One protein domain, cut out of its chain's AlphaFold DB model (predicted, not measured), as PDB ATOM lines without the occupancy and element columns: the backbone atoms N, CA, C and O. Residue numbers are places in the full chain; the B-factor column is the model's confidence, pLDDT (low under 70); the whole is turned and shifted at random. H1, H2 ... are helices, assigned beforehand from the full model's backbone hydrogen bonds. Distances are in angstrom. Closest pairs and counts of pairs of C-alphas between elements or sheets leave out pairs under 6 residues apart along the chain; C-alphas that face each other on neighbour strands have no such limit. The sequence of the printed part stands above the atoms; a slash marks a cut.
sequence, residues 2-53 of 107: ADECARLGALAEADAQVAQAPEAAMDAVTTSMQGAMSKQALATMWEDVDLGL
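AT A GLANCE: This is residues 2 to 53 of the 107 residues of an uncharacterized protein of Roseivivax roseus (UniProt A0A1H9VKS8). A long helix, H1, with residues 2 to 7 sticking out, turns a corner into the shorter H2; H3 packs on H2, and residues 48 to 53 fold back toward H1. The printed part has 52 residues with three named helices, in the order H1, H2, H3, and no named strand: all helix. It is loose, with a radius of gyration of the C-alphas of 12.7 A, and elongated, spanning 39 by 21 by 14 A.

HOW THE PARTS SIT: H1, residues 2 to 20, and H2, residues 22 to 32, touch only at the corner, and only just, with 3 pairs of C-alphas within 8 A. H1 touches there with residues 17 to 18 alone; the closest C-alphas, of Val 18 and Ala 25, are 5.5 A apart. They run opposite ways at a steep tilt of 65 degrees. H2 touches H3, residues 39 to 47; their closest C-alphas, of Thr 30 and Lys 39, are 6.2 A apart. These run opposite ways at a steep tilt of 53 degrees. H1 and H3 are apart. In H1, H2 and H3 every O i to N i+4 pair is within hydrogen-bond range.

IN THESE COORDINATES: H1 begins at C-alpha 2 (128.737, -14.429, 248.916) and is 26.9 A long. H2 measures 15.2 A. H3 measures 12.7 A and ends at C-alpha 47 (109.452, -13.446, 219.578).

THE WHOLE: The C-alphas farthest apart, of Ala 2 and Gln 40, are 40.0 A apart. The printed part has no cut; the link H1 to H2 is tight, H2 to H3 short. No printed residue is under 70 in pLDDT.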
ATOM      1  N   ALA A   2     129.459 -15.716 248.995       70.81
ATOM      2  CA  ALA A   2     128.737 -14.429 248.916       70.81
ATOM      3  C   ALA A   2     128.846 -13.716 247.548       70.81
ATOM      4  O   ALA A   2     127.838 -13.277 247.002       70.81
ATOM      5  N   ASP A   3     130.041 -13.685 246.954       85.50
ATOM      6  CA  ASP A   3     130.250 -13.071 245.633       85.50
ATOM      7  C   ASP A   3     129.542 -13.833 244.500       85.50
ATOM      8  O   ASP A   3     129.194 -13.255 243.474       85.50
ATOM      9  N   GLU A   4     129.314 -15.134 244.666       83.88
ATOM     10  CA  GLU A   4     128.667 -15.965 243.653       83.88
ATOM     11  C   GLU A   4     127.150 -15.812 243.688       83.88
ATOM     12  O   GLU A   4     126.556 -15.565 242.640       83.88
ATOM     13  N   CYS A   5     126.549 -15.811 244.884       89.44
ATOM     14  CA  CYS A   5     125.140 -15.457 245.060       89.44
ATOM     15  C   CYS A   5     124.874 -14.032 244.554       89.44
ATOM     16  O   CYS A   5     123.888 -13.801 243.867       89.44
ATOM     17  N   ALA A   6     125.778 -13.078 244.815       91.62
ATOM     18  CA  ALA A   6     125.635 -11.712 244.314       91.62
ATOM     19  C   ALA A   6     125.630 -11.647 242.776       91.62
ATOM     20  O   ALA A   6     124.790 -10.968 242.190       91.62
ATOM     21  N   ARG A   7     126.534 -12.376 242.106       90.94
ATOM     22  CA  ARG A   7     126.577 -12.419 240.633       90.94
ATOM     23  C   ARG A   7     125.355 -13.111 240.034       90.94
ATOM     24  O   ARG A   7     124.764 -12.567 239.108       90.94
ATOM     25  N   LEU A   8     124.975 -14.282 240.545       93.06
ATOM     26  CA  LEU A   8     123.811 -15.017 240.039       93.06
ATOM     27  C   LEU A   8     122.498 -14.281 240.342       93.06
ATOM     28  O   LEU A   8     121.610 -14.252 239.499       93.06
ATOM     29  N   GLY A   9     122.404 -13.614 241.494       93.19
ATOM     30  CA  GLY A   9     121.273 -12.754 241.832       93.19
ATOM     31  C   GLY A   9     121.149 -11.558 240.886       93.19
ATOM     32  O   GLY A   9     120.053 -11.263 240.424       93.19
ATOM     33  N   ALA A  10     122.266 -10.920 240.521       94.62
ATOM     34  CA  ALA A  10     122.261  -9.844 239.530       94.62
ATOM     35  C   ALA A  10     121.816 -10.328 238.136       94.62
ATOM     36  O   ALA A  10     121.132  -9.595 237.427       94.62
ATOM     37  N   LEU A  11     122.167 -11.561 237.746       93.00
ATOM     38  CA  LEU A  11     121.670 -12.161 236.504       93.00
ATOM     39  C   LEU A  11     120.157 -12.413 236.560       93.00
ATOM     40  O   LEU A  11     119.451 -12.043 235.628       93.00
ATOM     41  N   ALA A  12     119.651 -12.963 237.666       93.25
ATOM     42  CA  ALA A  12     118.215 -13.175 237.846       93.25
ATOM     43  C   ALA A  12     117.422 -11.855 237.827       93.25
ATOM     44  O   ALA A  12     116.332 -11.781 237.260       93.25
ATOM     45  N   GLU A  13     117.981 -10.787 238.402       93.06
ATOM     46  CA  GLU A  13     117.391  -9.451 238.316       93.06
ATOM     47  C   GLU A  13     117.398  -8.921 236.875       93.06
ATOM     48  O   GLU A  13     116.392  -8.377 236.415       93.06
ATOM     49  N   ALA A  14     118.498  -9.108 236.141       92.19
ATOM     50  CA  ALA A  14     118.592  -8.699 234.743       92.19
ATOM     51  C   ALA A  14     117.540  -9.405 233.869       92.19
ATOM     52  O   ALA A  14     116.890  -8.743 233.061       92.19
ATOM     53  N   ASP A  15     117.290 -10.699 234.076       92.62
ATOM     54  CA  ASP A  15     116.222 -11.421 233.369       92.62
ATOM     55  C   ASP A  15     114.838 -10.828 233.649       92.62
ATOM     56  O   ASP A  15     114.039 -10.617 232.733       92.62
ATOM     57  N   ALA A  16     114.558 -10.499 234.914       91.12
ATOM     58  CA  ALA A  16     113.304  -9.857 235.288       91.12
ATOM     59  C   ALA A  16     113.151  -8.480 234.621       91.12
ATOM     60  O   ALA A  16     112.047  -8.113 234.216       91.12
ATOM     61  N   GLN A  17     114.244  -7.726 234.475       92.44
ATOM     62  CA  GLN A  17     114.251  -6.443 233.768       92.44
ATOM     63  C   GLN A  17     114.016  -6.620 232.262       92.44
ATOM     64  O   GLN A  17     113.232  -5.869 231.679       92.44
ATOM     65  N   VAL A  18     114.624  -7.634 231.640       92.56
ATOM     66  CA  VAL A  18     114.395  -7.976 230.227       92.56
ATOM     67  C   VAL A  18     112.926  -8.321 229.981       92.56
ATOM     68  O   VAL A  18     112.330  -7.808 229.034       92.56
ATOM     69  N   ALA A  19     112.315  -9.119 230.858       90.69
ATOM     70  CA  ALA A  19     110.903  -9.483 230.754       90.69
ATOM     71  C   ALA A  19     109.957  -8.280 230.945       90.69
ATOM     72  O   ALA A  19     108.923  -8.190 230.284       90.69
ATOM     73  N   GLN A  20     110.302  -7.345 231.834       93.56
ATOM     74  CA  GLN A  20     109.495  -6.148 232.103       93.56
ATOM     75  C   GLN A  20     109.630  -5.068 231.021       93.56
ATOM     76  O   GLN A  20     108.704  -4.278 230.831       93.56
ATOM     77  N   ALA A  21     110.770  -5.009 230.330       93.00
ATOM     78  CA  ALA A  21     111.074  -3.977 229.345       93.00
ATOM     79  C   ALA A  21     111.787  -4.552 228.102       93.00
ATOM     80  O   ALA A  21     112.931  -4.178 227.818       93.00
ATOM     81  N   PRO A  22     111.116  -5.413 227.312       90.62
ATOM     82  CA  PRO A  22     111.731  -6.087 226.167       90.62
ATOM     83  C   PRO A  22     112.249  -5.108 225.105       90.62
ATOM     84  O   PRO A  22     113.299  -5.339 224.514       90.62
ATOM     85  N   GLU A  23     111.583  -3.967 224.897       91.69
ATOM     86  CA  GLU A  23     112.071  -2.938 223.968       91.69
ATOM     87  C   GLU A  23     113.388  -2.300 224.423       91.69
ATOM     88  O   GLU A  23     114.293  -2.118 223.609       91.69
ATOM     89  N   ALA A  24     113.521  -2.005 225.720       92.00
ATOM     90  CA  ALA A  24     114.748  -1.447 226.280       92.00
ATOM     91  C   ALA A  24     115.894  -2.472 226.239       92.00
ATOM     92  O   ALA A  24     117.036  -2.116 225.946       92.00
ATOM     93  N   ALA A  25     115.585  -3.753 226.467       91.88
ATOM     94  CA  ALA A  25     116.538  -4.845 226.302       91.88
ATOM     95  C   ALA A  25     116.999  -4.985 224.838       91.88
ATOM     96  O   ALA A  25     118.199  -5.075 224.577       91.88
ATOM     97  N   MET A  26     116.074  -4.916 223.874       91.44
ATOM     98  CA  MET A  26     116.399  -4.908 222.443       91.44
ATOM     99  C   MET A  26     117.269  -3.715 222.044       91.44
ATOM    100  O   MET A  26     118.179  -3.865 221.226       91.44
ATOM    101  N   ASP A  27     117.033  -2.535 222.619       91.19
ATOM    102  CA  ASP A  27     117.870  -1.357 222.377       91.19
ATOM    103  C   ASP A  27     119.290  -1.538 222.926       91.19
ATOM    104  O   ASP A  27     120.267  -1.196 222.248       91.19
ATOM    105  N   ALA A  28     119.428  -2.148 224.107       91.19
ATOM    106  CA  ALA A  28     120.729  -2.495 224.671       91.19
ATOM    107  C   ALA A  28     121.484  -3.507 223.788       91.19
ATOM    108  O   ALA A  28     122.665  -3.304 223.496       91.19
ATOM    109  N   VAL A  29     120.803  -4.550 223.300       91.00
ATOM    110  CA  VAL A  29     121.387  -5.546 222.383       91.00
ATOM    111  C   VAL A  29     121.755  -4.917 221.040       91.00
ATOM    112  O   VAL A  29     122.867  -5.094 220.559       91.00
ATOM    113  N   THR A  30     120.881  -4.106 220.446       91.06
ATOM    114  CA  THR A  30     121.177  -3.423 219.172       91.06
ATOM    115  C   THR A  30     122.413  -2.527 219.301       91.06
ATOM    116  O   THR A  30     123.258  -2.483 218.402       91.06
ATOM    117  N   THR A  31     122.555  -1.850 220.447       90.94
ATOM    118  CA  THR A  31     123.730  -1.030 220.766       90.94
ATOM    119  C   THR A  31     124.994  -1.883 220.882       90.94
ATOM    120  O   THR A  31     126.019  -1.535 220.293       90.94
ATOM    121  N   SER A  32     124.939  -3.013 221.595       91.06
ATOM    122  CA  SER A  32     126.099  -3.900 221.775       91.06
ATOM    123  C   SER A  32     126.535  -4.571 220.470       91.06
ATOM    124  O   SER A  32     127.730  -4.765 220.243       91.06
ATOM    125  N   MET A  33     125.584  -4.843 219.576       90.25
ATOM    126  CA  MET A  33     125.820  -5.414 218.253       90.25
ATOM    127  C   MET A  33     126.425  -4.425 217.245       90.25
ATOM    128  O   MET A  33     126.753  -4.836 216.134       90.25
ATOM    129  N   GLN A  34     126.573  -3.139 217.591       89.69
ATOM    130  CA  GLN A  34     127.216  -2.111 216.752       89.69
ATOM    131  C   GLN A  34     126.664  -2.052 215.311       89.69
ATOM    132  O   GLN A  34     127.399  -1.817 214.354       89.69
ATOM    133  N   GLY A  35     125.357  -2.285 215.143       84.06
ATOM    134  CA  GLY A  35     124.688  -2.268 213.837       84.06
ATOM    135  C   GLY A  35     124.795  -3.559 213.016       84.06
ATOM    136  O   GLY A  35     124.361  -3.565 211.866       84.06
ATOM    137  N   ALA A  36     125.314  -4.657 213.579       89.31
ATOM    138  CA  ALA A  36     125.356  -5.961 212.904       89.31
ATOM    139  C   ALA A  36     123.960  -6.537 212.589       89.31
ATOM    140  O   ALA A  36     123.820  -7.355 211.682       89.31
ATOM    141  N   MET A  37     122.927  -6.102 213.314       87.81
ATOM    142  CA  MET A  37     121.533  -6.482 213.095       87.81
ATOM    143  C   MET A  37     120.631  -5.254 213.226       87.81
ATOM    144  O   MET A  37     120.870  -4.379 214.060       87.81
ATOM    145  N   SER A  38     119.594  -5.170 212.389       88.31
ATOM    146  CA  SER A  38     118.586  -4.120 212.520       88.31
ATOM    147  C   SER A  38     117.663  -4.413 213.704       88.31
ATOM    148  O   SER A  38     117.354  -5.571 213.982       88.31
ATOM    149  N   LYS A  39     117.143  -3.366 214.357       86.38
ATOM    150  CA  LYS A  39     116.161  -3.519 215.445       86.38
ATOM    151  C   LYS A  39     114.928  -4.324 215.008       86.38
ATOM    152  O   LYS A  39     114.379  -5.076 215.796       86.38
ATOM    153  N   GLN A  40     114.524  -4.202 213.741       89.81
ATOM    154  CA  GLN A  40     113.408  -4.972 213.190       89.81
ATOM    155  C   GLN A  40     113.723  -6.472 213.103       89.81
ATOM    156  O   GLN A  40     112.890  -7.279 213.496       89.81
ATOM    157  N   ALA A  41     114.913  -6.846 212.620       90.44
ATOM    158  CA  ALA A  41     115.323  -8.249 212.574       90.44
ATOM    159  C   ALA A  41     115.475  -8.829 213.987       90.44
ATOM    160  O   ALA A  41     115.034  -9.948 214.238       90.44
ATOM    161  N   LEU A  42     116.024  -8.036 214.914       91.06
ATOM    162  CA  LEU A  42     116.127  -8.422 216.316       91.06
ATOM    163  C   LEU A  42     114.746  -8.649 216.939       91.06
ATOM    164  O   LEU A  42     114.563  -9.657 217.603       91.06
ATOM    165  N   ALA A  43     113.778  -7.764 216.682       91.44
ATOM    166  CA  ALA A  43     112.415  -7.903 217.190       91.44
ATOM    167  C   ALA A  43     111.740  -9.190 216.708       91.44
ATOM    168  O   ALA A  43     111.137  -9.887 217.514       91.44
ATOM    169  N   THR A  44     111.900  -9.546 215.428       92.31
ATOM    170  CA  THR A  44     111.387 -10.821 214.908       92.31
ATOM    171  C   THR A  44     112.041 -12.018 215.593       92.31
ATOM    172  O   THR A  44     111.340 -12.937 215.983       92.31
ATOM    173  N   MET A  45     113.364 -12.009 215.783       89.31
ATOM    174  CA  MET A  45     114.035 -13.101 216.498       89.31
ATOM    175  C   MET A  45     113.592 -13.180 217.961       89.31
ATOM    176  O   MET A  45     113.458 -14.272 218.495       89.31
ATOM    177  N   TRP A  46     113.352 -12.037 218.603       91.38
ATOM    178  CA  TRP A  46     112.992 -11.962 220.017       91.38
ATOM    179  C   TRP A  46     111.680 -12.679 220.348       91.38
ATOM    180  O   TRP A  46     111.537 -13.178 221.458       91.38
ATOM    181  N   GLU A  47     110.735 -12.744 219.403       89.44
ATOM    182  CA  GLU A  47     109.452 -13.446 219.578       89.44
ATOM    183  C   GLU A  47     109.628 -14.960 219.773       89.44
ATOM    184  O   GLU A  47     108.833 -15.584 220.476       89.44
ATOM    185  N   ASP A  48     110.687 -15.535 219.197       88.88
ATOM    186  CA  ASP A  48     110.948 -16.977 219.199       88.88
ATOM    187  C   ASP A  48     111.948 -17.411 220.285       88.88
ATOM    188  O   ASP A  48     112.210 -18.606 220.450       88.88
ATOM    189  N   VAL A  49     112.538 -16.465 221.026       87.25
ATOM    190  CA  VAL A  49     113.561 -16.770 222.034       87.25
ATOM    191  C   VAL A  49     112.935 -16.893 223.418       87.25
ATOM    192  O   VAL A  49     112.374 -15.950 223.971       87.25
ATOM    193  N   ASP A  50     113.117 -18.062 224.020       87.19
ATOM    194  CA  ASP A  50     112.861 -18.292 225.438       87.19
ATOM    195  C   ASP A  50     114.030 -17.730 226.266       87.19
ATOM    196  O   ASP A  50     115.113 -18.316 226.319       87.19
ATOM    197  N   LEU A  51     113.828 -16.546 226.852       86.88
ATOM    198  CA  LEU A  51     114.827 -15.839 227.655       86.88
ATOM    199  C   LEU A  51     114.619 -16.085 229.152       86.88
ATOM    200  O   LEU A  51     113.500 -16.016 229.662       86.88
ATOM    201  N   GLY A  52     115.729 -16.282 229.860       89.25
ATOM    202  CA  GLY A  52     115.783 -16.352 231.317       89.25
ATOM    203  C   GLY A  52     116.638 -17.508 231.827       89.25
ATOM    204  O   GLY A  52     116.823 -18.521 231.152       89.25
ATOM    205  N   LEU A  53     117.152 -17.360 233.045       91.69
ATOM    206  CA  LEU A  53     117.889 -18.392 233.756       91.69
ATOM    207  C   LEU A  53     117.009 -19.627 233.970       91.69
ATOM    208  O   LEU A  53     115.956 -19.568 234.607       91.69
TER     209      LEU A  53